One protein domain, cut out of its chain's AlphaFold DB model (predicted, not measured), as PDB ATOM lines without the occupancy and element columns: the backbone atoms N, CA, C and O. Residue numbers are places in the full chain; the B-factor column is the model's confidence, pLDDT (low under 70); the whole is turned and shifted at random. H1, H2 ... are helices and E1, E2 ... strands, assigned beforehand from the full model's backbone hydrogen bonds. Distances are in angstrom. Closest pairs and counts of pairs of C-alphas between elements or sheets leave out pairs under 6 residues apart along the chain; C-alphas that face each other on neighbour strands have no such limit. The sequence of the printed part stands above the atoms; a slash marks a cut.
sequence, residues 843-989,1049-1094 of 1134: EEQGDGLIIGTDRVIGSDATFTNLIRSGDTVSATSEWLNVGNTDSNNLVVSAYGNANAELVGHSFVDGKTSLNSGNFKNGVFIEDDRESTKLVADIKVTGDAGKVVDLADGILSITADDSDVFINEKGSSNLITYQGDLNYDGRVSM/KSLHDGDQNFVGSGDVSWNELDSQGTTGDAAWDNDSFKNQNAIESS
ATOM      1  N   GLU A 843      28.289 -19.699  49.709       95.50
ATOM      2  CA  GLU A 843      27.993 -21.099  49.982       95.50
ATOM      3  C   GLU A 843      27.921 -21.913  48.689       95.50
ATOM      4  O   GLU A 843      27.240 -21.534  47.728       95.50
ATOM      5  N   GLU A 844      28.595 -23.061  48.683       95.94
ATOM      6  CA  GLU A 844      28.496 -24.051  47.616       95.94
ATOM      7  C   GLU A 844      27.132 -24.757  47.660       95.94
ATOM      8  O   GLU A 844      26.706 -25.280  48.689       95.94
ATOM      9  N   GLN A 845      26.431 -24.775  46.533       94.81
ATOM     10  CA  GLN A 845      25.077 -25.301  46.392       94.81
ATOM     11  C   GLN A 845      25.080 -26.752  45.892       94.81
ATOM     12  O   GLN A 845      26.022 -27.210  45.242       94.81
ATOM     13  N   GLY A 846      23.985 -27.471  46.164       91.62
ATOM     14  CA  GLY A 846      23.803 -28.861  45.731       91.62
ATOM     15  C   GLY A 846      24.841 -29.815  46.329       91.62
ATOM     16  O   GLY A 846      25.249 -29.639  47.474       91.62
ATOM     17  N   ASP A 847      25.266 -30.805  45.541       89.62
ATOM     18  CA  ASP A 847      26.268 -31.817  45.921       89.62
ATOM     19  C   ASP A 847      27.731 -31.330  45.751       89.62
ATOM     20  O   ASP A 847      28.671 -32.090  45.982       89.62
ATOM     21  N   GLY A 848      27.951 -30.069  45.352       93.44
ATOM     22  CA  GLY A 848      29.282 -29.487  45.148       93.44
ATOM     23  C   GLY A 848      29.998 -29.974  43.887       93.44
ATOM     24  O   GLY A 848      29.393 -30.117  42.822       93.44
ATOM     25  N   LEU A 849      31.316 -30.173  43.977       93.69
ATOM     26  CA  LEU A 849      32.131 -30.650  42.857       93.69
ATOM     27  C   LEU A 849      31.987 -32.166  42.684       93.69
ATOM     28  O   LEU A 849      32.561 -32.946  43.440       93.69
ATOM     29  N   ILE A 850      31.272 -32.582  41.642       92.44
ATOM     30  CA  ILE A 850      31.172 -33.990  41.248       92.44
ATOM     31  C   ILE A 850      32.145 -34.261  40.099       92.44
ATOM     32  O   ILE A 850      32.006 -33.687  39.017       92.44
ATOM     33  N   ILE A 851      33.111 -35.156  40.318       92.69
ATOM     34  CA  ILE A 851      34.008 -35.668  39.271       92.69
ATOM     35  C   ILE A 851      33.692 -37.132  38.953       92.69
ATOM     36  O   ILE A 851      33.185 -37.881  39.784       92.69
ATOM     37  N   GLY A 852      34.026 -37.559  37.740       91.38
ATOM     38  CA  GLY A 852      33.880 -38.937  37.284       91.38
ATOM     39  C   GLY A 852      34.382 -39.090  35.855       91.38
ATOM     40  O   GLY A 852      34.876 -38.133  35.258       91.38
ATOM     41  N   THR A 853      34.245 -40.294  35.308       91.56
ATOM     42  CA  THR A 853      34.678 -40.609  33.945       91.56
ATOM     43  C   THR A 853      33.485 -40.982  33.070       91.56
ATOM     44  O   THR A 853      32.761 -41.938  33.362       91.56
ATOM     45  N   ASP A 854      33.329 -40.282  31.946       89.69
ATOM     46  CA  ASP A 854      32.450 -40.689  30.849       89.69
ATOM     47  C   ASP A 854      33.100 -41.798  30.014       89.69
ATOM     48  O   ASP A 854      34.073 -41.568  29.291       89.69
ATOM     49  N   ARG A 855      32.538 -43.011  30.050       89.25
ATOM     50  CA  ARG A 855      33.041 -44.134  29.243       89.25
ATOM     51  C   ARG A 855      32.496 -44.052  27.821       89.25
ATOM     52  O   ARG A 855      31.318 -44.307  27.578       89.25
ATOM     53  N   VAL A 856      33.344 -43.715  26.854       90.19
ATOM     54  CA  VAL A 856      32.970 -43.578  25.435       90.19
ATOM     55  C   VAL A 856      33.192 -44.885  24.676       90.19
ATOM     56  O   VAL A 856      32.475 -45.179  23.711       90.19
ATOM     57  N   ILE A 857      34.188 -45.677  25.075       90.00
ATOM     58  CA  ILE A 857      34.512 -46.960  24.452       90.00
ATOM     59  C   ILE A 857      33.948 -48.096  25.298       90.00
ATOM     60  O   ILE A 857      34.287 -48.250  26.461       90.00
ATOM     61  N   GLY A 858      33.098 -48.928  24.696       81.88
ATOM     62  CA  GLY A 858      32.398 -50.006  25.400       81.88
ATOM     63  C   GLY A 858      30.956 -50.145  24.915       81.88
ATOM     64  O   GLY A 858      30.564 -49.504  23.937       81.88
ATOM     65  N   SER A 859      30.174 -51.031  25.537       54.78
ATOM     66  CA  SER A 859      28.757 -51.226  25.185       54.78
ATOM     67  C   SER A 859      27.814 -50.207  25.816       54.78
ATOM     68  O   SER A 859      26.724 -50.012  25.282       54.78
ATOM     69  N   ASP A 860      28.235 -49.539  26.889       65.75
ATOM     70  CA  ASP A 860      27.337 -48.815  27.781       65.75
ATOM     71  C   ASP A 860      27.979 -47.457  28.092       65.75
ATOM     72  O   ASP A 860      28.853 -47.360  28.951       65.75
ATOM     73  N   ALA A 861      27.613 -46.422  27.326       66.12
ATOM     74  CA  ALA A 861      28.081 -45.054  27.554       66.12
ATOM     75  C   ALA A 861      27.528 -44.561  28.893       66.12
ATOM     76  O   ALA A 861      26.370 -44.156  28.985       66.12
ATOM     77  N   THR A 862      28.330 -44.720  29.936       82.94
ATOM     78  CA  THR A 862      27.924 -44.629  31.337       82.94
ATOM     79  C   THR A 862      28.974 -43.850  32.107       82.94
ATOM     80  O   THR A 862      30.165 -43.917  31.787       82.94
ATOM     81  N   PHE A 863      28.506 -43.111  33.105       88.44
ATOM     82  CA  PHE A 863      29.330 -42.295  33.980       88.44
ATOM     83  C   PHE A 863      29.692 -43.103  35.229       88.44
ATOM     84  O   PHE A 863      28.825 -43.706  35.863       88.44
ATOM     85  N   THR A 864      30.977 -43.161  35.563       89.19
ATOM     86  CA  THR A 864      31.490 -43.884  36.737       89.19
ATOM     87  C   THR A 864      32.231 -42.919  37.656       89.19
ATOM     88  O   THR A 864      32.877 -41.989  37.178       89.19
ATOM     89  N   ASN A 865      32.173 -43.139  38.974       89.06
ATOM     90  CA  ASN A 865      32.988 -42.376  39.927       89.06
ATOM     91  C   ASN A 865      34.407 -42.946  40.066       89.06
ATOM     92  O   ASN A 865      35.179 -42.489  40.909       89.06
ATOM     93  N   LEU A 866      34.774 -43.917  39.233       92.25
ATOM     94  CA  LEU A 866      36.143 -44.380  39.086       92.25
ATOM     95  C   LEU A 866      36.932 -43.396  38.216       92.25
ATOM     96  O   LEU A 866      36.472 -42.977  37.152       92.25
ATOM     97  N   ILE A 867      38.135 -43.048  38.662       95.00
ATOM     98  CA  ILE A 867      39.031 -42.088  37.997       95.00
ATOM     99  C   ILE A 867      40.436 -42.675  37.904       95.00
ATOM    100  O   ILE A 867      40.867 -43.382  38.809       95.00
ATOM    101  N   ARG A 868      41.184 -42.402  36.834       96.38
ATOM    102  CA  ARG A 868      42.540 -42.953  36.675       96.38
ATOM    103  C   ARG A 868      43.587 -42.069  37.345       96.38
ATOM    104  O   ARG A 868      43.489 -40.843  37.338       96.38
ATOM    105  N   SER A 869      44.630 -42.687  37.899       97.00
ATOM    106  CA  SER A 869      45.789 -41.940  38.400       97.00
ATOM    107  C   SER A 869      46.436 -41.127  37.271       97.00
ATOM    108  O   SER A 869      46.662 -41.645  36.178       97.00
ATOM    109  N   GLY A 870      46.730 -39.850  37.528       95.94
ATOM    110  CA  GLY A 870      47.317 -38.927  36.556       95.94
ATOM    111  C   GLY A 870      46.317 -38.189  35.662       95.94
ATOM    112  O   GLY A 870      46.738 -37.248  34.986       95.94
ATOM    113  N   ASP A 871      45.036 -38.570  35.682       96.69
ATOM    114  CA  ASP A 871      43.990 -37.949  34.864       96.69
ATOM    115  C   ASP A 871      43.720 -36.496  35.288       96.69
ATOM    116  O   ASP A 871      43.989 -36.105  36.425       96.69
ATOM    117  N   THR A 872      43.201 -35.682  34.375       96.19
ATOM    118  CA  THR A 872      42.695 -34.337  34.664       96.19
ATOM    119  C   THR A 872      41.231 -34.266  34.267       96.19
ATOM    120  O   THR A 872      40.897 -34.282  33.085       96.19
ATOM    121  N   VAL A 873      40.367 -34.161  35.272       95.00
ATOM    122  CA  VAL A 873      38.911 -34.145  35.131       95.00
ATOM    123  C   VAL A 873      38.371 -32.754  35.442       95.00
ATOM    124  O   VAL A 873      38.886 -32.068  36.324       95.00
ATOM    125  N   SER A 874      37.328 -32.330  34.733       94.75
ATOM    126  CA  SER A 874      36.661 -31.051  34.988       94.75
ATOM    127  C   SER A 874      35.346 -31.287  35.728       94.75
ATOM    128  O   SER A 874      34.528 -32.093  35.291       94.75
ATOM    129  N   ALA A 875      35.118 -30.548  36.811       94.88
ATOM    130  CA  ALA A 875      33.849 -30.501  37.533       94.88
ATOM    131  C   ALA A 875      33.294 -29.080  37.551       94.88
ATOM    132  O   ALA A 875      34.026 -28.105  37.384       94.88
ATOM    133  N   THR A 876      31.985 -28.958  37.749       95.44
ATOM    134  CA  THR A 876      31.324 -27.667  37.941       95.44
ATOM    135  C   THR A 876      30.557 -27.687  39.251       95.44
ATOM    136  O   THR A 876      29.803 -28.626  39.475       95.44
ATOM    137  N   SER A 877      30.699 -26.644  40.068       95.56
ATOM    138  CA  SER A 877      29.836 -26.410  41.227       95.56
ATOM    139  C   SER A 877      29.210 -25.019  41.190       95.56
ATOM    140  O   SER A 877      29.709 -24.103  40.529       95.56
ATOM    141  N   GLU A 878      28.057 -24.874  41.835       96.69
ATOM    142  CA  GLU A 878      27.330 -23.609  41.929       96.69
ATOM    143  C   GLU A 878      27.581 -22.960  43.287       96.69
ATOM    144  O   GLU A 878      27.601 -23.637  44.306       96.69
ATOM    145  N   TRP A 879      27.783 -21.647  43.297       97.12
ATOM    146  CA  TRP A 879      28.095 -20.866  44.487       97.12
ATOM    147  C   TRP A 879      27.140 -19.688  44.588       97.12
ATOM    148  O   TRP A 879      26.977 -18.945  43.617       97.12
ATOM    149  N   LEU A 880      26.527 -19.517  45.756       97.00
ATOM    150  CA  LEU A 880      25.519 -18.502  46.055       97.00
ATOM    151  C   LEU A 880      26.031 -17.578  47.159       97.00
ATOM    152  O   LEU A 880      26.555 -18.052  48.164       97.00
ATOM    153  N   ASN A 881      25.856 -16.266  47.008       96.62
ATOM    154  CA  ASN A 881      26.083 -15.341  48.118       96.62
ATOM    155  C   ASN A 881      24.846 -15.316  49.028       96.62
ATOM    156  O   ASN A 881      23.853 -14.659  48.721       96.62
ATOM    157  N   VAL A 882      24.905 -16.046  50.142       95.44
ATOM    158  CA  VAL A 882      23.833 -16.128  51.146       95.44
ATOM    159  C   VAL A 882      23.889 -14.993  52.176       95.44
ATOM    160  O   VAL A 882      22.948 -14.820  52.952       95.44
ATOM    161  N   GLY A 883      24.954 -14.186  52.156       93.44
ATOM    162  CA  GLY A 883      25.121 -13.035  53.041       93.44
ATOM    163  C   GLY A 883      24.181 -11.864  52.730       93.44
ATOM    164  O   GLY A 883      23.252 -11.954  51.922       93.44
ATOM    165  N   ASN A 884      24.462 -10.726  53.371       92.81
ATOM    166  CA  ASN A 884      23.721  -9.464  53.226       92.81
ATOM    167  C   ASN A 884      24.565  -8.322  52.630       92.81
ATOM    168  O   ASN A 884      24.138  -7.164  52.618       92.81
ATOM    169  N   THR A 885      25.787  -8.641  52.200       93.12
ATOM    170  CA  THR A 885      26.709  -7.725  51.530       93.12
ATOM    171  C   THR A 885      27.173  -8.325  50.204       93.12
ATOM    172  O   THR A 885      27.589  -9.487  50.148       93.12
ATOM    173  N   ASP A 886      27.122  -7.528  49.134       95.12
ATOM    174  CA  ASP A 886      27.579  -7.936  47.805       95.12
ATOM    175  C   ASP A 886      29.058  -8.344  47.833       95.12
ATOM    176  O   ASP A 886      29.916  -7.629  48.361       95.12
ATOM    177  N   SER A 887      29.373  -9.473  47.203       95.38
ATOM    178  CA  SER A 887      30.754  -9.921  47.035       95.38
ATOM    179  C   SER A 887      31.366  -9.286  45.789       95.38
ATOM    180  O   SER A 887      30.717  -9.176  44.748       95.38
ATOM    181  N   ASN A 888      32.628  -8.870  45.876       95.62
ATOM    182  CA  ASN A 888      33.364  -8.260  44.771       95.62
ATOM    183  C   ASN A 888      34.750  -8.889  44.640       95.62
ATOM    184  O   ASN A 888      35.322  -9.335  45.628       95.62
ATOM    185  N   ASN A 889      35.298  -8.897  43.424       95.88
ATOM    186  CA  ASN A 889      36.607  -9.468  43.100       95.88
ATOM    187  C   ASN A 889      36.797 -10.907  43.605       95.88
ATOM    188  O   ASN A 889      37.795 -11.209  44.250       95.88
ATOM    189  N   LEU A 890      35.861 -11.804  43.281       96.88
ATOM    190  CA  LEU A 890      35.999 -13.229  43.580       96.88
ATOM    191  C   LEU A 890      37.308 -13.790  43.008       96.88
ATOM    192  O   LEU A 890      37.544 -13.767  41.795       96.88
ATOM    193  N   VAL A 891      38.139 -14.329  43.894       96.69
ATOM    194  CA  VAL A 891      39.398 -15.005  43.597       96.69
ATOM    195  C   VAL A 891      39.279 -16.456  44.032       96.69
ATOM    196  O   VAL A 891      38.972 -16.742  45.185       96.69
ATOM    197  N   VAL A 892      39.579 -17.367  43.113       97.50
ATOM    198  CA  VAL A 892      39.699 -18.796  43.408       97.50
ATOM    199  C   VAL A 892      41.173 -19.127  43.613       97.50
ATOM    200  O   VAL A 892      42.030 -18.661  42.863       97.50
ATOM    201  N   SER A 893      41.475 -19.912  44.639       97.19
ATOM    202  CA  SER A 893      42.815 -20.423  44.930       97.19
ATOM    203  C   SER A 893      42.762 -21.919  45.204       97.19
ATOM    204  O   SER A 893      41.783 -22.416  45.757       97.19
ATOM    205  N   ALA A 894      43.827 -22.639  44.851       96.88
ATOM    206  CA  ALA A 894      43.954 -24.052  45.194       96.88
ATOM    207  C   ALA A 894      43.956 -24.244  46.720       96.88
ATOM    208  O   ALA A 894      44.645 -23.514  47.439       96.88
ATOM    209  N   TYR A 895      43.218 -25.246  47.186       96.12
ATOM    210  CA  TYR A 895      43.228 -25.725  48.562       96.12
ATOM    211  C   TYR A 895      43.844 -27.129  48.614       96.12
ATOM    212  O   TYR A 895      43.924 -27.829  47.605       96.12
ATOM    213  N   GLY A 896      44.392 -27.507  49.767       91.69
ATOM    214  CA  GLY A 896      45.151 -28.750  49.883       91.69
ATOM    215  C   GLY A 896      44.242 -29.975  49.887       91.69
ATOM    216  O   GLY A 896      43.466 -30.128  50.817       91.69
ATOM    217  N   ASN A 897      44.430 -30.876  48.919       96.31
ATOM    218  CA  ASN A 897      43.820 -32.204  48.890       96.31
ATOM    219  C   ASN A 897      44.908 -33.290  48.866       96.31
ATOM    220  O   ASN A 897      45.990 -33.088  48.310       96.31
ATOM    221  N   ALA A 898      44.656 -34.443  49.486       95.44
ATOM    222  CA  ALA A 898      45.663 -35.498  49.604       95.44
ATOM    223  C   ALA A 898      45.974 -36.195  48.269       95.44
ATOM    224  O   ALA A 898      47.115 -36.610  48.048       95.44
ATOM    225  N   ASN A 899      44.971 -36.338  47.399       96.81
ATOM    226  CA  ASN A 899      45.046 -37.186  46.208       96.81
ATOM    227  C   ASN A 899      44.679 -36.453  44.906       96.81
ATOM    228  O   ASN A 899      44.609 -37.090  43.852       96.81
ATOM    229  N   ALA A 900      44.495 -35.135  44.963       97.69
ATOM    230  CA  ALA A 900      44.213 -34.301  43.806       97.69
ATOM    231  C   ALA A 900      44.862 -32.910  43.908       97.69
ATOM    232  O   ALA A 900      45.197 -32.435  44.991       97.69
ATOM    233  N   GLU A 901      45.026 -32.244  42.766       97.75
ATOM    234  CA  GLU A 901      45.494 -30.860  42.671       97.75
ATOM    235  C   GLU A 901      44.577 -30.049  41.744       97.75
ATOM    236  O   GLU A 901      44.201 -30.508  40.665       97.75
ATOM    237  N   LEU A 902      44.233 -28.823  42.143       98.12
ATOM    238  CA  LEU A 902      43.553 -27.875  41.264       98.12
ATOM    239  C   LEU A 902      44.556 -27.337  40.231       98.12
ATOM    240  O   LEU A 902      45.501 -26.634  40.596       98.12
ATOM    241  N   VAL A 903      44.347 -27.635  38.947       97.62
ATOM    242  CA  VAL A 903      45.228 -27.190  37.847       97.62
ATOM    243  C   VAL A 903      44.649 -26.039  37.031       97.62
ATOM    244  O   VAL A 903      45.401 -25.300  36.391       97.62
ATOM    245  N   GLY A 904      43.331 -25.862  37.067       97.38
ATOM    246  CA  GLY A 904      42.620 -24.824  36.333       97.38
ATOM    247  C   GLY A 904      41.293 -24.487  36.996       97.38
ATOM    248  O   GLY A 904      40.726 -25.295  37.726       97.38
ATOM    249  N   HIS A 905      40.813 -23.267  36.782       97.38
ATOM    250  CA  HIS A 905      39.486 -22.861  37.223       97.38
ATOM    251  C   HIS A 905      38.962 -21.693  36.383       97.38
ATOM    252  O   HIS A 905      39.731 -20.867  35.880       97.38
ATOM    253  N   SER A 906      37.642 -21.586  36.258       96.69
ATOM    254  CA  SER A 906      36.987 -20.427  35.651       96.69
ATOM    255  C   SER A 906      35.526 -20.319  36.076       96.69
ATOM    256  O   SER A 906      34.844 -21.326  36.225       96.69
ATOM    257  N   PHE A 907      35.019 -19.098  36.233       96.12
ATOM    258  CA  PHE A 907      33.577 -18.879  36.344       96.12
ATOM    259  C   PHE A 907      32.953 -18.930  34.945       96.12
ATOM    260  O   PHE A 907      33.448 -18.245  34.046       96.12
ATOM    261  N   VAL A 908      31.869 -19.696  34.762       90.25
ATOM    262  CA  VAL A 908      31.224 -19.931  33.447       90.25
ATOM    263  C   VAL A 908      30.886 -18.619  32.726       90.25
ATOM    264  O   VAL A 908      31.081 -18.501  31.517       90.25
ATOM    265  N   ASP A 909      30.470 -17.600  33.480       87.62
ATOM    266  CA  ASP A 909      30.088 -16.285  32.950       87.62
ATOM    267  C   ASP A 909      31.162 -15.202  33.157       87.62
ATOM    268  O   ASP A 909      30.924 -14.020  32.905       87.62
ATOM    269  N   GLY A 910      32.341 -15.571  33.668       91.12
ATOM    270  CA  GLY A 910      33.377 -14.615  34.071       91.12
ATOM    271  C   GLY A 910      32.940 -13.660  35.188       91.12
ATOM    272  O   GLY A 910      33.563 -12.609  35.365       91.12
ATOM    273  N   LYS A 911      31.866 -13.993  35.923       92.19
ATOM    274  CA  LYS A 911      31.410 -13.215  37.079       92.19
ATOM    275  C   LYS A 911      32.502 -13.209  38.142       92.19
ATOM    276  O   LYS A 911      33.052 -14.244  38.491       92.19
ATOM    277  N   THR A 912      32.805 -12.018  38.638       93.81
ATOM    278  CA  THR A 912      33.757 -11.793  39.736       93.81
ATOM    279  C   THR A 912      33.088 -11.074  40.903       93.81
ATOM    280  O   THR A 912      33.761 -10.579  41.796       93.81
ATOM    281  N   SER A 913      31.761 -11.008  40.896       96.06
ATOM    282  CA  SER A 913      30.930 -10.410  41.932       96.06
ATOM    283  C   SER A 913      29.607 -11.162  41.993       96.06
ATOM    284  O   SER A 913      29.153 -11.658  40.958       96.06
ATOM    285  N   LEU A 914      29.001 -11.220  43.176       96.69
ATOM    286  CA  LEU A 914      27.667 -11.780  43.398       96.69
ATOM    287  C   LEU A 914      26.880 -10.857  44.312       96.69
ATOM    288  O   LEU A 914      27.338 -10.564  45.426       96.69
ATOM    289  N   ASN A 915      25.691 -10.466  43.861       96.88
ATOM    290  CA  ASN A 915      24.742  -9.758  44.709       96.88
ATOM    291  C   ASN A 915      24.322 -10.621  45.904       96.88
ATOM    292  O   ASN A 915      24.232 -11.848  45.804       96.88
ATOM    293  N   SER A 916      24.073  -9.968  47.030       95.12
ATOM    294  CA  SER A 916      23.588 -10.600  48.254       95.12
ATOM    295  C   SER A 916      22.086 -10.411  48.449       95.12
ATOM    296  O   SER A 916      21.427  -9.689  47.701       95.12
ATOM    297  N   GLY A 917      21.544 -10.997  49.518       94.06
ATOM    298  CA  GLY A 917      20.235 -10.580  50.012       94.06
ATOM    299  C   GLY A 917      20.333  -9.234  50.733       94.06
ATOM    300  O   GLY A 917      21.418  -8.662  50.882       94.06
ATOM    301  N   ASN A 918      19.200  -8.707  51.188       92.31
ATOM    302  CA  ASN A 918      19.162  -7.462  51.951       92.31
ATOM    303  C   ASN A 918      18.063  -7.457  53.009       92.31
ATOM    304  O   ASN A 918      16.999  -8.037  52.832       92.31
ATOM    305  N   PHE A 919      18.295  -6.740  54.106       90.00
ATOM    306  CA  PHE A 919      17.229  -6.460  55.061       90.00
ATOM    307  C   PHE A 919      16.334  -5.334  54.525       90.00
ATOM    308  O   PHE A 919      16.826  -4.266  54.135       90.00
ATOM    309  N   LYS A 920      15.017  -5.563  54.497       90.25
ATOM    310  CA  LYS A 920      13.983  -4.560  54.208       90.25
ATOM    311  C   LYS A 920      12.948  -4.607  55.329       90.25
ATOM    312  O   LYS A 920      12.321  -5.637  55.553       90.25
ATOM    313  N   ASN A 921      12.758  -3.485  56.022       88.50
ATOM    314  CA  ASN A 921      11.855  -3.376  57.172       88.50
ATOM    315  C   ASN A 921      12.139  -4.422  58.269       88.50
ATOM    316  O   ASN A 921      11.210  -4.997  58.833       88.50
ATOM    317  N   GLY A 922      13.418  -4.715  58.526       85.75
ATOM    318  CA  GLY A 922      13.836  -5.690  59.536       85.75
ATOM    319  C   GLY A 922      13.736  -7.159  59.113       85.75
ATOM    320  O   GLY A 922      14.181  -8.024  59.862       85.75
ATOM    321  N   VAL A 923      13.226  -7.460  57.916       90.50
ATOM    322  CA  VAL A 923      13.139  -8.827  57.385       90.50
ATOM    323  C   VAL A 923      14.216  -9.037  56.332       90.50
ATOM    324  O   VAL A 923      14.406  -8.183  55.462       90.50
ATOM    325  N   PHE A 924      14.925 -10.162  56.404       92.81
ATOM    326  CA  PHE A 924      15.895 -10.538  55.384       92.81
ATOM    327  C   PHE A 924      15.182 -11.005  54.105       92.81
ATOM    328  O   PHE A 924      14.321 -11.880  54.148       92.81
ATOM    329  N   ILE A 925      15.525 -10.401  52.969       93.94
ATOM    330  CA  ILE A 925      14.948 -10.689  51.656       93.94
ATOM    331  C   ILE A 925      16.006 -11.357  50.783       93.94
ATOM    332  O   ILE A 925      17.056 -10.776  50.499       93.94
ATOM    333  N   GLU A 926      15.704 -12.575  50.337       94.81
ATOM    334  CA  GLU A 926      16.637 -13.421  49.588       94.81
ATOM    335  C   GLU A 926      16.604 -13.179  48.071       94.81
ATOM    336  O   GLU A 926      17.557 -13.532  47.386       94.81
ATOM    337  N   ASP A 927      15.543 -12.552  47.550       93.12
ATOM    338  CA  ASP A 927      15.260 -12.421  46.108       93.12
ATOM    339  C   ASP A 927      16.380 -11.754  45.291       93.12
ATOM    340  O   ASP A 927      16.490 -11.975  44.084       93.12
ATOM    341  N   ASP A 928      17.193 -10.913  45.939       92.81
ATOM    342  CA  ASP A 928      18.283 -10.172  45.300       92.81
ATOM    343  C   ASP A 928      19.602 -10.989  45.237       92.81
ATOM    344  O   ASP A 928      20.539 -10.572  44.548       92.81
ATOM    345  N   ARG A 929      19.678 -12.154  45.909       95.75
ATOM    346  CA  ARG A 929      20.871 -13.019  45.932       95.75
ATOM    347  C   ARG A 929      21.207 -13.542  44.537       95.75
ATOM    348  O   ARG A 929      20.341 -13.916  43.749       95.75
ATOM    349  N   GLU A 930      22.500 -13.632  44.252       96.38
ATOM    350  CA  GLU A 930      23.006 -14.106  42.969       96.38
ATOM    351  C   GLU A 930      23.931 -15.313  43.132       96.38
ATOM    352  O   GLU A 930      24.759 -15.369  44.046       96.38
ATOM    353  N   SER A 931      23.824 -16.256  42.192       96.06
ATOM    354  CA  SER A 931      24.739 -17.386  42.063       96.06
ATOM    355  C   SER A 931      25.657 -17.288  40.837       96.06
ATOM    356  O   SER A 931      25.424 -16.551  39.862       96.06
ATOM    357  N   THR A 932      26.741 -18.059  40.880       96.44
ATOM    358  CA  THR A 932      27.601 -18.341  39.730       96.44
ATOM    359  C   THR A 932      28.046 -19.796  39.715       96.44
ATOM    360  O   THR A 932      28.081 -20.460  40.745       96.44
ATOM    361  N   LYS A 933      28.413 -20.286  38.531       96.88
ATOM    362  CA  LYS A 933      28.980 -21.621  38.343       96.88
ATOM    363  C   LYS A 933      30.489 -21.526  38.183       96.88
ATOM    364  O   LYS A 933      30.978 -20.791  37.319       96.88
ATOM    365  N   LEU A 934      31.206 -22.284  38.998       97.00
ATOM    366  CA  LEU A 934      32.651 -22.431  38.971       97.00
ATOM    367  C   LEU A 934      33.000 -23.760  38.305       97.00
ATOM    368  O   LEU A 934      32.606 -24.812  38.788       97.00
ATOM    369  N   VAL A 935      33.757 -23.704  37.212       97.44
ATOM    370  CA  VAL A 935      34.394 -24.868  36.593       97.44
ATOM    371  C   VAL A 935      35.782 -25.024  37.199       97.44
ATOM    372  O   VAL A 935      36.550 -24.058  37.206       97.44
ATOM    373  N   ALA A 936      36.107 -26.218  37.680       97.69
ATOM    374  CA  ALA A 936      37.398 -26.580  38.242       97.69
ATOM    375  C   ALA A 936      38.000 -27.747  37.451       97.69
ATOM    376  O   ALA A 936      37.353 -28.777  37.281       97.69
ATOM    377  N   ASP A 937      39.245 -27.588  37.007       97.62
ATOM    378  CA  ASP A 937      40.044 -28.655  36.410       97.62
ATOM    379  C   ASP A 937      40.927 -29.261  37.502       97.62
ATOM    380  O   ASP A 937      41.762 -28.577  38.107       97.62
ATOM    381  N   ILE A 938      40.725 -30.545  37.764       98.06
ATOM    382  CA  ILE A 938      41.274 -31.270  38.904       98.06
ATOM    383  C   ILE A 938      42.139 -32.405  38.374       98.06
ATOM    384  O   ILE A 938      41.664 -33.302  37.682       98.06
ATOM    385  N   LYS A 939      43.424 -32.380  38.718       97.56
ATOM    386  CA  LYS A 939      44.358 -33.448  38.386       97.56
ATOM    387  C   LYS A 939      44.435 -34.461  39.515       97.56
ATOM    388  O   LYS A 939      44.731 -34.104  40.650       97.56
ATOM    389  N   VAL A 940      44.261 -35.732  39.186       98.00
ATOM    390  CA  VAL A 940      44.363 -36.855  40.117       98.00
ATOM    391  C   VAL A 940      45.836 -37.186  40.342       98.00
ATOM    392  O   VAL A 940      46.541 -37.621  39.432       98.00
ATOM    393  N   THR A 941      46.326 -36.977  41.562       97.25
ATOM    394  CA  THR A 941      47.735 -37.199  41.930       97.25
ATOM    395  C   THR A 941      47.940 -38.409  42.835       97.25
ATOM    396  O   THR A 941      49.083 -38.810  43.054       97.25
ATOM    397  N   GLY A 942      46.859 -38.964  43.388       95.81
ATOM    398  CA  GLY A 942      46.906 -40.151  44.234       95.81
ATOM    399  C   GLY A 942      47.267 -41.423  43.464       95.81
ATOM    400  O   GLY A 942      47.037 -41.547  42.257       95.81
ATOM    401  N   ASP A 943      47.829 -42.386  44.193       95.19
ATOM    402  CA  ASP A 943      48.100 -43.728  43.679       95.19
ATOM    403  C   ASP A 943      46.792 -44.523  43.510       95.19
ATOM    404  O   ASP A 943      45.814 -44.312  44.234       95.19
ATOM    405  N   ALA A 944      46.793 -45.502  42.604       94.94
ATOM    406  CA  ALA A 944      45.683 -46.441  42.461       94.94
ATOM    407  C   ALA A 944      45.347 -47.140  43.796       94.94
ATOM    408  O   ALA A 944      46.235 -47.549  44.551       94.94
ATOM    409  N   GLY A 945      44.053 -47.286  44.072       92.31
ATOM    410  CA  GLY A 945      43.510 -47.794  45.327       92.31
ATOM    411  C   GLY A 945      43.320 -46.726  46.407       92.31
ATOM    412  O   GLY A 945      42.851 -47.063  47.489       92.31
ATOM    413  N   LYS A 946      43.681 -45.459  46.161       94.38
ATOM    414  CA  LYS A 946      43.332 -44.317  47.027       94.38
ATOM    415  C   LYS A 946      42.023 -43.663  46.598       94.38
ATOM    416  O   LYS A 946      41.507 -43.962  45.528       94.38
ATOM    417  N   VAL A 947      41.494 -42.791  47.451       93.06
ATOM    418  CA  VAL A 947      40.243 -42.061  47.219       93.06
ATOM    419  C   VAL A 947      40.555 -40.576  47.095       93.06
ATOM    420  O   VAL A 947      41.250 -40.020  47.947       93.06
ATOM    421  N   VAL A 948      40.080 -39.936  46.032       94.81
ATOM    422  CA  VAL A 948      39.981 -38.474  45.985       94.81
ATOM    423  C   VAL A 948      38.669 -38.107  46.646       94.81
ATOM    424  O   VAL A 948      37.630 -38.441  46.097       94.81
ATOM    425  N   ASP A 949      38.716 -37.452  47.797       94.00
ATOM    426  CA  ASP A 949      37.525 -36.902  48.436       94.00
ATOM    427  C   ASP A 949      37.508 -35.389  48.227       94.00
ATOM    428  O   ASP A 949      38.442 -34.701  48.642       94.00
ATOM    429  N   LEU A 950      36.503 -34.874  47.518       94.94
ATOM    430  CA  LEU A 950      36.381 -33.441  47.264       94.94
ATOM    431  C   LEU A 950      35.689 -32.687  48.405       94.94
ATOM    432  O   LEU A 950      35.866 -31.471  48.476       94.94
ATOM    433  N   ALA A 951      35.005 -33.372  49.329       93.19
ATOM    434  CA  ALA A 951      34.454 -32.759  50.540       93.19
ATOM    435  C   ALA A 951      35.554 -32.333  51.534       93.19
ATOM    436  O   ALA A 951      35.366 -31.388  52.296       93.19
ATOM    437  N   ASP A 952      36.745 -32.942  51.460       94.12
ATOM    438  CA  ASP A 952      37.950 -32.502  52.191       94.12
ATOM    439  C   ASP A 952      38.494 -31.134  51.711       94.12
ATOM    440  O   ASP A 952      39.412 -30.563  52.315       94.12
ATOM    441  N   GLY A 953      37.957 -30.615  50.605       95.19
ATOM    442  CA  GLY A 953      38.388 -29.387  49.955       95.19
ATOM    443  C   GLY A 953      39.466 -29.603  48.885       95.19
ATOM    444  O   GLY A 953      40.388 -30.410  49.010       95.19
ATOM    445  N   ILE A 954      39.360 -28.836  47.804       97.50
ATOM    446  CA  ILE A 954      40.293 -28.761  46.668       97.50
ATOM    447  C   ILE A 954      40.513 -27.315  46.207       97.50
ATOM    448  O   ILE A 954      41.548 -26.978  45.625       97.50
ATOM    449  N   LEU A 955      39.560 -26.431  46.498       97.44
ATOM    450  CA  LEU A 955      39.634 -25.018  46.179       97.44
ATOM    451  C   LEU A 955      39.081 -24.157  47.309       97.44
ATOM    452  O   LEU A 955      38.375 -24.614  48.204       97.44
ATOM    453  N   SER A 956      39.430 -22.881  47.245       97.06
ATOM    454  CA  SER A 956      38.880 -21.845  48.103       97.06
ATOM    455  C   SER A 956      38.504 -20.623  47.279       97.06
ATOM    456  O   SER A 956      39.171 -20.308  46.289       97.06
ATOM    457  N   ILE A 957      37.444 -19.941  47.691       97.31
ATOM    458  CA  ILE A 957      36.974 -18.676  47.143       97.31
ATOM    459  C   ILE A 957      37.206 -17.592  48.192       97.31
ATOM    460  O   ILE A 957      36.983 -17.779  49.386       97.31
ATOM    461  N   THR A 958      37.674 -16.434  47.754       96.19
ATOM    462  CA  THR A 958      37.776 -15.233  48.585       96.19
ATOM    463  C   THR A 958      37.263 -14.054  47.776       96.19
ATOM    464  O   THR A 958      37.541 -13.960  46.584       96.19
ATOM    465  N   ALA A 959      36.509 -13.167  48.405       95.81
ATOM    466  CA  ALA A 959      36.101 -11.884  47.857       95.81
ATOM    467  C   ALA A 959      36.872 -10.758  48.563       95.81
ATOM    468  O   ALA A 959      37.538 -10.972  49.579       95.81
ATOM    469  N   ASP A 960      36.768  -9.539  48.047       93.38
ATOM    470  CA  ASP A 960      37.170  -8.360  48.808       93.38
ATOM    471  C   ASP A 960      36.435  -8.347  50.150       93.38
ATOM    472  O   ASP A 960      35.222  -8.548  50.197       93.38
ATOM    473  N   ASP A 961      37.174  -8.075  51.225       88.94
ATOM    474  CA  ASP A 961      36.630  -7.901  52.572       88.94
ATOM    475  C   ASP A 961      35.876  -9.125  53.143       88.94
ATOM    476  O   ASP A 961      35.197  -8.995  54.162       88.94
ATOM    477  N   SER A 962      36.038 -10.313  52.539       90.88
ATOM    478  CA  SER A 962      35.437 -11.566  53.010       90.88
ATOM    479  C   SER A 962      36.440 -12.513  53.664       90.88
ATOM    480  O   SER A 962      37.655 -12.422  53.466       90.88
ATOM    481  N   ASP A 963      35.907 -13.492  54.388       90.81
ATOM    482  CA  ASP A 963      36.650 -14.683  54.781       90.81
ATOM    483  C   ASP A 963      36.962 -15.590  53.576       90.81
ATOM    484  O   ASP A 963      36.616 -15.297  52.425       90.81
ATOM    485  N   VAL A 964      37.681 -16.681  53.849       93.88
ATOM    486  CA  VAL A 964      38.013 -17.714  52.867       93.88
ATOM    487  C   VAL A 964      36.953 -18.808  52.938       93.88
ATOM    488  O   VAL A 964      36.828 -19.471  53.963       93.88
ATOM    489  N   PHE A 965      36.232 -19.017  51.841       95.44
ATOM    490  CA  PHE A 965      35.238 -20.079  51.697       95.44
ATOM    491  C   PHE A 965      35.906 -21.283  51.043       95.44
ATOM    492  O   PHE A 965      36.424 -21.166  49.935       95.44
ATOM    493  N   ILE A 966      35.958 -22.420  51.727       96.56
ATOM    494  CA  ILE A 966      36.526 -23.664  51.191       96.56
ATOM    495  C   ILE A 966      35.362 -24.503  50.669       96.56
ATOM    496  O   ILE A 966      34.274 -24.453  51.234       96.56
ATOM    497  N   ASN A 967      35.556 -25.230  49.569       95.75
ATOM    498  CA  ASN A 967      34.534 -26.181  49.142       95.75
ATOM    499  C   ASN A 967      34.481 -27.334  50.162       95.75
ATOM    500  O   ASN A 967      35.497 -27.969  50.432       95.75
ATOM    501  N   GLU A 968      33.313 -27.567  50.746       94.38
ATOM    502  CA  GLU A 968      33.079 -28.620  51.752       94.38
ATOM    503  C   GLU A 968      32.172 -29.728  51.200       94.38
ATOM    504  O   GLU A 968      31.852 -30.692  51.891       94.38
ATOM    505  N   LYS A 969      31.742 -29.590  49.940       93.19
ATOM    506  CA  LYS A 969      30.905 -30.551  49.228       93.19
ATOM    507  C   LYS A 969      31.663 -31.105  48.019       93.19
ATOM    508  O   LYS A 969      32.535 -30.447  47.443       93.19
ATOM    509  N   GLY A 970      31.315 -32.325  47.623       92.50
ATOM    510  CA  GLY A 970      31.838 -32.972  46.424       92.50
ATOM    511  C   GLY A 970      31.785 -34.496  46.487       92.50
ATOM    512  O   GLY A 970      31.355 -35.078  47.481       92.50
ATOM    513  N   SER A 971      32.208 -35.146  45.402       92.12
ATOM    514  CA  SER A 971      32.251 -36.609  45.300       92.12
ATOM    515  C   SER A 971      33.527 -37.219  45.896       92.12
ATOM    516  O   SER A 971      34.584 -36.584  45.938       92.12
ATOM    517  N   SER A 972      33.431 -38.491  46.288       92.25
ATOM    518  CA  SER A 972      34.548 -39.338  46.707       92.25
ATOM    519  C   SER A 972      34.822 -40.410  45.642       92.25
ATOM    520  O   SER A 972      34.043 -41.335  45.416       92.25
ATOM    521  N   ASN A 973      35.965 -40.338  44.976       92.75
ATOM    522  CA  ASN A 973      36.251 -41.124  43.782       92.75
ATOM    523  C   ASN A 973      37.391 -42.112  44.015       92.75
ATOM    524  O   ASN A 973      38.483 -41.726  44.440       92.75
ATOM    525  N   LEU A 974      37.169 -43.390  43.695       93.31
ATOM    526  CA  LEU A 974      38.220 -44.404  43.759       93.31
ATOM    527  C   LEU A 974      39.181 -44.246  42.576       93.31
ATOM    528  O   LEU A 974      38.780 -44.283  41.411       93.31
ATOM    529  N   ILE A 975      40.467 -44.131  42.895       95.62
ATOM    530  CA  ILE A 975      41.537 -44.019  41.911       95.62
ATOM    531  C   ILE A 975      41.909 -45.411  41.399       95.62
ATOM    532  O   ILE A 975      42.285 -46.290  42.177       95.62
ATOM    533  N   THR A 976      41.866 -45.610  40.087       95.50
ATOM    534  CA  THR A 976      42.325 -46.817  39.396       95.50
ATOM    535  C   THR A 976      43.713 -46.626  38.780       95.50
ATOM    536  O   THR A 976      44.307 -45.542  38.818       95.50
ATOM    537  N   TYR A 977      44.284 -47.712  38.255       96.38
ATOM    538  CA  TYR A 977      45.561 -47.650  37.543       96.38
ATOM    539  C   TYR A 977      45.436 -46.801  36.277       96.38
ATOM    540  O   TYR A 977      44.396 -46.797  35.623       96.38
ATOM    541  N   GLN A 978      46.512 -46.121  35.885       97.06
ATOM    542  CA  GLN A 978      46.507 -45.283  34.687       97.06
ATOM    543  C   GLN A 978      46.239 -46.115  33.416       97.06
ATOM    544  O   GLN A 978      45.563 -45.660  32.490       97.06
ATOM    545  N   GLY A 979      46.720 -47.363  33.399       96.25
ATOM    546  CA  GLY A 979      46.455 -48.339  32.339       96.25
ATOM    547  C   GLY A 979      45.123 -49.105  32.424       96.25
ATOM    548  O   GLY A 979      44.897 -49.957  31.567       96.25
ATOM    549  N   ASP A 980      44.266 -48.864  33.426       96.06
ATOM    550  CA  ASP A 980      42.950 -49.523  33.590       96.06
ATOM    551  C   ASP A 980      41.887 -48.797  32.753       96.06
ATOM    552  O   ASP A 980      41.102 -47.990  33.247       96.06
ATOM    553  N   LEU A 981      41.921 -49.032  31.441       95.44
ATOM    554  CA  LEU A 981      41.134 -48.293  30.452       95.44
ATOM    555  C   LEU A 981      39.664 -48.717  30.415       95.44
ATOM    556  O   LEU A 981      38.839 -48.033  29.811       95.44
ATOM    557  N   ASN A 982      39.325 -49.868  30.997       93.31
ATOM    558  CA  ASN A 982      37.941 -50.322  31.115       93.31
ATOM    559  C   ASN A 982      37.352 -50.132  32.522       93.31
ATOM    560  O   ASN A 982      36.204 -50.536  32.741       93.31
ATOM    561  N   TYR A 983      38.102 -49.501  33.436       94.00
ATOM    562  CA  TYR A 983      37.699 -49.204  34.812       94.00
ATOM    563  C   TYR A 983      37.183 -50.459  35.520       94.00
ATOM    564  O   TYR A 983      36.153 -50.440  36.201       94.00
ATOM    565  N   ASP A 984      37.839 -51.596  35.279       92.19
ATOM    566  CA  ASP A 984      37.496 -52.859  35.923       92.19
ATOM    567  C   ASP A 984      38.386 -53.154  37.130       92.19
ATOM    568  O   ASP A 984      38.205 -54.187  37.763       92.19
ATOM    569  N   GLY A 985      39.281 -52.232  37.498       91.88
ATOM    570  CA  GLY A 985      40.186 -52.318  38.640       91.88
ATOM    571  C   GLY A 985      41.477 -53.066  38.334       91.88
ATOM    572  O   GLY A 985      42.278 -53.299  39.244       91.88
ATOM    573  N   ARG A 986      41.697 -53.486  37.086       91.69
ATOM    574  CA  ARG A 986      42.839 -54.308  36.694       91.69
ATOM    575  C   ARG A 986      43.321 -53.973  35.291       91.69
ATOM    576  O   ARG A 986      42.543 -53.921  34.359       91.69
ATOM    577  N   VAL A 987      44.642 -53.981  35.111       93.75
ATOM    578  CA  VAL A 987      45.250 -53.832  33.780       93.75
ATOM    579  C   VAL A 987      45.563 -55.190  33.153       93.75
ATOM    580  O   VAL A 987      46.287 -56.026  33.712       93.75
ATOM    581  N   SER A 988      44.985 -55.446  31.983       91.56
ATOM    582  CA  SER A 988      44.986 -56.737  31.305       91.56
ATOM    583  C   SER A 988      44.832 -56.627  29.779       91.56
ATOM    584  O   SER A 988      44.737 -55.562  29.179       91.56
ATOM    585  N   MET A 989      44.721 -57.784  29.114       91.56
ATOM    586  CA  MET A 989      44.403 -57.858  27.681       91.56
ATOM    587  C   MET A 989      43.063 -57.213  27.307       91.56
ATOM    588  O   MET A 989      42.842 -56.942  26.125       91.56
ATOM    589  N   LYS A1049      48.649 -55.630  37.287       90.50
ATOM    590  CA  LYS A1049      48.207 -55.064  38.571       90.50
ATOM    591  C   LYS A1049      46.684 -55.151  38.697       90.50
ATOM    592  O   LYS A1049      45.966 -55.078  37.704       90.50
ATOM    593  N   SER A1050      46.202 -55.338  39.925       90.31
ATOM    594  CA  SER A1050      44.780 -55.476  40.262       90.31
ATOM    595  C   SER A1050      44.501 -54.753  41.582       90.31
ATOM    596  O   SER A1050      45.359 -54.748  42.469       90.31
ATOM    597  N   LEU A1051      43.337 -54.115  41.686       91.44
ATOM    598  CA  LEU A1051      42.782 -53.549  42.917       91.44
ATOM    599  C   LEU A1051      41.852 -54.538  43.631       91.44
ATOM    600  O   LEU A1051      41.236 -54.182  44.623       91.44
ATOM    601  N   HIS A1052      41.758 -55.784  43.174       87.81
ATOM    602  CA  HIS A1052      40.894 -56.798  43.780       87.81
ATOM    603  C   HIS A1052      41.692 -57.711  44.715       87.81
ATOM    604  O   HIS A1052      42.754 -58.214  44.340       87.81
ATOM    605  N   ASP A1053      41.179 -57.974  45.918       78.12
ATOM    606  CA  ASP A1053      41.692 -59.016  46.827       78.12
ATOM    607  C   ASP A1053      40.686 -60.145  47.106       78.12
ATOM    608  O   ASP A1053      41.027 -61.129  47.773       78.12
ATOM    609  N   GLY A1054      39.475 -60.045  46.553       69.06
ATOM    610  CA  GLY A1054      38.388 -60.994  46.746       69.06
ATOM    611  C   GLY A1054      37.105 -60.321  47.236       69.06
ATOM    612  O   GLY A1054      36.934 -59.111  47.160       69.06
ATOM    613  N   ASP A1055      36.154 -61.142  47.692       64.81
ATOM    614  CA  ASP A1055      34.748 -60.742  47.814       64.81
ATOM    615  C   ASP A1055      34.549 -59.506  48.722       64.81
ATOM    616  O   ASP A1055      34.797 -59.559  49.927       64.81
ATOM    617  N   GLN A1056      34.058 -58.424  48.103       63.81
ATOM    618  CA  GLN A1056      33.628 -57.135  48.673       63.81
ATOM    619  C   GLN A1056      34.690 -56.153  49.178       63.81
ATOM    620  O   GLN A1056      34.320 -55.032  49.515       63.81
ATOM    621  N   ASN A1057      35.977 -56.485  49.144       66.69
ATOM    622  CA  ASN A1057      37.031 -55.514  49.437       66.69
ATOM    623  C   ASN A1057      37.788 -55.166  48.152       66.69
ATOM    624  O   ASN A1057      37.813 -55.937  47.191       66.69
ATOM    625  N   PHE A1058      38.358 -53.967  48.113       76.38
ATOM    626  CA  PHE A1058      39.353 -53.596  47.121       76.38
ATOM    627  C   PHE A1058      40.625 -53.149  47.843       76.38
ATOM    628  O   PHE A1058      40.617 -52.695  48.988       76.38
ATOM    629  N   VAL A1059      41.758 -53.341  47.183       72.50
ATOM    630  CA  VAL A1059      43.091 -53.102  47.718       72.50
ATOM    631  C   VAL A1059      43.385 -51.606  47.677       72.50
ATOM    632  O   VAL A1059      43.405 -51.014  46.605       72.50
ATOM    633  N   GLY A1060      43.702 -51.009  48.828       64.88
ATOM    634  CA  GLY A1060      44.369 -49.698  48.892       64.88
ATOM    635  C   GLY A1060      43.713 -48.651  49.794       64.88
ATOM    636  O   GLY A1060      44.440 -47.819  50.358       64.88
ATOM    637  N   SER A1061      42.397 -48.735  50.000       65.56
ATOM    638  CA  SER A1061      41.626 -47.796  50.822       65.56
ATOM    639  C   SER A1061      40.675 -48.559  51.740       65.56
ATOM    640  O   SER A1061      39.926 -49.419  51.286       65.56
ATOM    641  N   GLY A1062      40.712 -48.232  53.034       67.62
ATOM    642  CA  GLY A1062      39.612 -48.519  53.959       67.62
ATOM    643  C   GLY A1062      38.674 -47.319  54.107       67.62
ATOM    644  O   GLY A1062      37.869 -47.309  55.029       67.62
ATOM    645  N   ASP A1063      38.841 -46.315  53.243       74.19
ATOM    646  CA  ASP A1063      38.285 -44.973  53.390       74.19
ATOM    647  C   ASP A1063      36.927 -44.841  52.677       74.19
ATOM    648  O   ASP A1063      36.165 -43.939  52.994       74.19
ATOM    649  N   VAL A1064      36.598 -45.756  51.751       78.19
ATOM    650  CA  VAL A1064      35.284 -45.821  51.092       78.19
ATOM    651  C   VAL A1064      34.858 -47.270  50.830       78.19
ATOM    652  O   VAL A1064      35.665 -48.114  50.434       78.19
ATOM    653  N   SER A1065      33.584 -47.573  51.056       82.44
ATOM    654  CA  SER A1065      32.943 -48.861  50.779       82.44
ATOM    655  C   SER A1065      32.250 -48.890  49.412       82.44
ATOM    656  O   SER A1065      32.037 -47.861  48.781       82.44
ATOM    657  N   TRP A1066      31.842 -50.078  48.948       78.75
ATOM    658  CA  TRP A1066      31.048 -50.217  47.714       78.75
ATOM    659  C   TRP A1066      29.743 -49.441  47.752       78.75
ATOM    660  O   TRP A1066      29.392 -48.790  46.776       78.75
ATOM    661  N   ASN A1067      29.039 -49.524  48.880       81.25
ATOM    662  CA  ASN A1067      27.777 -48.822  49.040       81.25
ATOM    663  C   ASN A1067      28.017 -47.320  48.981       81.25
ATOM    664  O   ASN A1067      27.321 -46.648  48.242       81.25
ATOM    665  N   GLU A1068      29.044 -46.829  49.681       81.88
ATOM    666  CA  GLU A1068      29.414 -45.418  49.620       81.88
ATOM    667  C   GLU A1068      29.843 -45.009  48.216       81.88
ATOM    668  O   GLU A1068      29.445 -43.942  47.805       81.88
ATOM    669  N   LEU A1069      30.569 -45.822  47.439       80.00
ATOM    670  CA  LEU A1069      30.863 -45.518  46.027       80.00
ATOM    671  C   LEU A1069      29.608 -45.511  45.144       80.00
ATOM    672  O   LEU A1069      29.549 -44.757  44.181       80.00
ATOM    673  N   ASP A1070      28.607 -46.333  45.433       81.06
ATOM    674  CA  ASP A1070      27.389 -46.412  44.621       81.06
ATOM    675  C   ASP A1070      26.331 -45.371  45.001       81.06
ATOM    676  O   ASP A1070      25.459 -45.065  44.191       81.06
ATOM    677  N   SER A1071      26.375 -44.858  46.233       79.50
ATOM    678  CA  SER A1071      25.320 -44.028  46.821       79.50
ATOM    679  C   SER A1071      25.729 -42.572  47.049       79.50
ATOM    680  O   SER A1071      25.179 -41.927  47.940       79.50
ATOM    681  N   GLN A1072      26.708 -42.054  46.303       76.75
ATOM    682  CA  GLN A1072      27.139 -40.656  46.435       76.75
ATOM    683  C   GLN A1072      26.232 -39.714  45.660       76.75
ATOM    684  O   GLN A1072      25.864 -40.005  44.520       76.75
ATOM    685  N   GLY A1073      25.981 -38.549  46.256       63.84
ATOM    686  CA  GLY A1073      25.122 -37.507  45.706       63.84
ATOM    687  C   GLY A1073      23.662 -37.687  46.117       63.84
ATOM    688  O   GLY A1073      23.125 -38.795  46.140       63.84
ATOM    689  N   THR A1074      23.018 -36.577  46.463       54.06
ATOM    690  CA  THR A1074      21.582 -36.514  46.768       54.06
ATOM    691  C   THR A1074      20.770 -36.007  45.576       54.06
ATOM    692  O   THR A1074      19.562 -36.242  45.498       54.06
ATOM    693  N   THR A1075      21.429 -35.373  44.601       53.06
ATOM    694  CA  THR A1075      20.793 -34.731  43.449       53.06
ATOM    695  C   THR A1075      20.952 -35.547  42.163       53.06
ATOM    696  O   THR A1075      21.734 -35.233  41.277       53.06
ATOM    697  N   GLY A1076      20.164 -36.621  42.061       47.94
ATOM    698  CA  GLY A1076      19.426 -37.028  40.851       47.94
ATOM    699  C   GLY A1076      20.127 -37.450  39.545       47.94
ATOM    700  O   GLY A1076      19.530 -38.251  38.828       47.94
ATOM    701  N   ASP A1077      21.336 -36.991  39.206       50.53
ATOM    702  CA  ASP A1077      21.790 -37.014  37.800       50.53
ATOM    703  C   ASP A1077      22.958 -37.968  37.495       50.53
ATOM    704  O   ASP A1077      23.086 -38.433  36.359       50.53
ATOM    705  N   ALA A1078      23.775 -38.350  38.481       55.25
ATOM    706  CA  ALA A1078      24.855 -39.316  38.279       55.25
ATOM    707  C   ALA A1078      24.450 -40.698  38.810       55.25
ATOM    708  O   ALA A1078      24.777 -41.082  39.930       55.25
ATOM    709  N   ALA A1079      23.738 -41.480  37.997       72.25
ATOM    710  CA  ALA A1079      23.639 -42.914  38.245       72.25
ATOM    711  C   ALA A1079      25.027 -43.537  38.023       72.25
ATOM    712  O   ALA A1079      25.394 -43.856  36.891       72.25
ATOM    713  N   TRP A1080      25.809 -43.656  39.097       85.75
ATOM    714  CA  TRP A1080      27.148 -44.230  39.059       85.75
ATOM    715  C   TRP A1080      27.100 -45.686  38.594       85.75
ATOM    716  O   TRP A1080      26.516 -46.547  39.254       85.75
ATOM    717  N   ASP A1081      27.738 -45.981  37.462       87.19
ATOM    718  CA  ASP A1081      27.888 -47.353  36.979       87.19
ATOM    719  C   ASP A1081      29.281 -47.899  37.306       87.19
ATOM    720  O   ASP A1081      30.245 -47.757  36.548       87.19
ATOM    721  N   ASN A1082      29.349 -48.597  38.437       87.69
ATOM    722  CA  ASN A1082      30.546 -49.284  38.915       87.69
ATOM    723  C   ASN A1082      30.519 -50.795  38.630       87.69
ATOM    724  O   ASN A1082      31.282 -51.567  39.224       87.69
ATOM    725  N   ASP A1083      29.642 -51.259  37.735       87.75
ATOM    726  CA  ASP A1083      29.422 -52.687  37.514       87.75
ATOM    727  C   ASP A1083      30.629 -53.372  36.870       87.75
ATOM    728  O   ASP A1083      30.876 -54.544  37.150       87.75
ATOM    729  N   SER A1084      31.412 -52.680  36.034       88.00
ATOM    730  CA  SER A1084      32.656 -53.229  35.460       88.00
ATOM    731  C   SER A1084      33.598 -53.713  36.560       88.00
ATOM    732  O   SER A1084      34.036 -54.867  36.544       88.00
ATOM    733  N   PHE A1085      33.832 -52.852  37.546       89.56
ATOM    734  CA  PHE A1085      34.709 -53.112  38.672       89.56
ATOM    735  C   PHE A1085      34.139 -54.203  39.578       89.56
ATOM    736  O   PHE A1085      34.831 -55.177  39.878       89.56
ATOM    737  N   LYS A1086      32.857 -54.116  39.961       87.69
ATOM    738  CA  LYS A1086      32.207 -55.135  40.811       87.69
ATOM    739  C   LYS A1086      32.180 -56.508  40.154       87.69
ATOM    740  O   LYS A1086      32.469 -57.513  40.804       87.69
ATOM    741  N   ASN A1087      31.850 -56.567  38.864       89.44
ATOM    742  CA  ASN A1087      31.829 -57.814  38.109       89.44
ATOM    743  C   ASN A1087      33.228 -58.413  38.014       89.44
ATOM    744  O   ASN A1087      33.375 -59.629  38.154       89.44
ATOM    745  N   GLN A1088      34.256 -57.588  37.798       89.69
ATOM    746  CA  GLN A1088      35.629 -58.070  37.796       89.69
ATOM    747  C   GLN A1088      36.027 -58.586  39.180       89.69
ATOM    748  O   GLN A1088      36.510 -59.714  39.256       89.69
ATOM    749  N   ASN A1089      35.718 -57.865  40.261       88.12
ATOM    750  CA  ASN A1089      35.981 -58.330  41.623       88.12
ATOM    751  C   ASN A1089      35.302 -59.685  41.908       88.12
ATOM    752  O   ASN A1089      35.935 -60.627  42.381       88.12
ATOM    753  N   ALA A1090      34.030 -59.836  41.523       88.12
ATOM    754  CA  ALA A1090      33.282 -61.088  41.660       88.12
ATOM    755  C   ALA A1090      33.857 -62.241  40.811       88.12
ATOM    756  O   ALA A1090      33.757 -63.415  41.179       88.12
ATOM    757  N   ILE A1091      34.461 -61.934  39.658       88.62
ATOM    758  CA  ILE A1091      35.181 -62.921  38.846       88.62
ATOM    759  C   ILE A1091      36.478 -63.333  39.547       88.62
ATOM    760  O   ILE A1091      36.757 -64.531  39.595       88.62
ATOM    761  N   GLU A1092      37.255 -62.385  40.084       86.94
ATOM    762  CA  GLU A1092      38.541 -62.669  40.742       86.94
ATOM    763  C   GLU A1092      38.371 -63.370  42.095       86.94
ATOM    764  O   GLU A1092      39.222 -64.175  42.478       86.94
ATOM    765  N   SER A1093      37.245 -63.146  42.778       86.44
ATOM    766  CA  SER A1093      36.896 -63.824  44.032       86.44
ATOM    767  C   SER A1093      36.507 -65.297  43.842       86.44
ATOM    768  O   SER A1093      36.510 -66.079  44.800       86.44
ATOM    769  N   SER A1094      36.202 -65.719  42.609       87.44
ATOM    770  CA  SER A1094      35.837 -67.101  42.308       87.44
ATOM    771  C   SER A1094      37.007 -68.063  42.563       87.44
ATOM    772  O   SER A1094      38.105 -67.856  42.050       87.44
TER     773      SER A1094
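This is residues 843 to 989 and 1049 to 1094 of the 1134 residues of an uncharacterized protein of Prochlorococcus sp. MIT 1306 (UniProt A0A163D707). With little regular structure, the domain is a rod: a sandwich of a strongly twisted sheet, E1-E2-E7-E4, partly face to face with the small sheet E3-E9-E10, hairpin E5-E6 at one end, E12 and H2 at the other. Both sheets are antiparallel. The 193 printed residues hold twelve named strands, then two named helices, class mixed; it is only just compact, close to loose, radius of gyration 19.3 A, spans 69 by 30 by 28 A.

E1, residues 843 to 845, and E2, 872 to 881, form a hairpin; N 843 and O 880 are 2.8 A apart. E7, 931 to 940, is E2's antiparallel neighbour, N 873 to O 938 2.9 A. The closest C-alphas of E11, 972 to 976, and H1, 1066 to 1070, are Ser 972 and Leu 1069, 7.2 A. H1 and H2, 1083 to 1092, have every O i to N i+4 pair within hydrogen-bond range.

E2 spans 28.6 A. C-alpha 843 lies at (27.993, -21.099, 49.982), C-alpha 1092 at (38.541, -62.669, 40.742).

Residues 990 to 1048 are not printed; C-alphas 989 and 1049 are 11.9 A apart. E1 to E2 is a long link. Sixteen printed residues have pLDDT under 70.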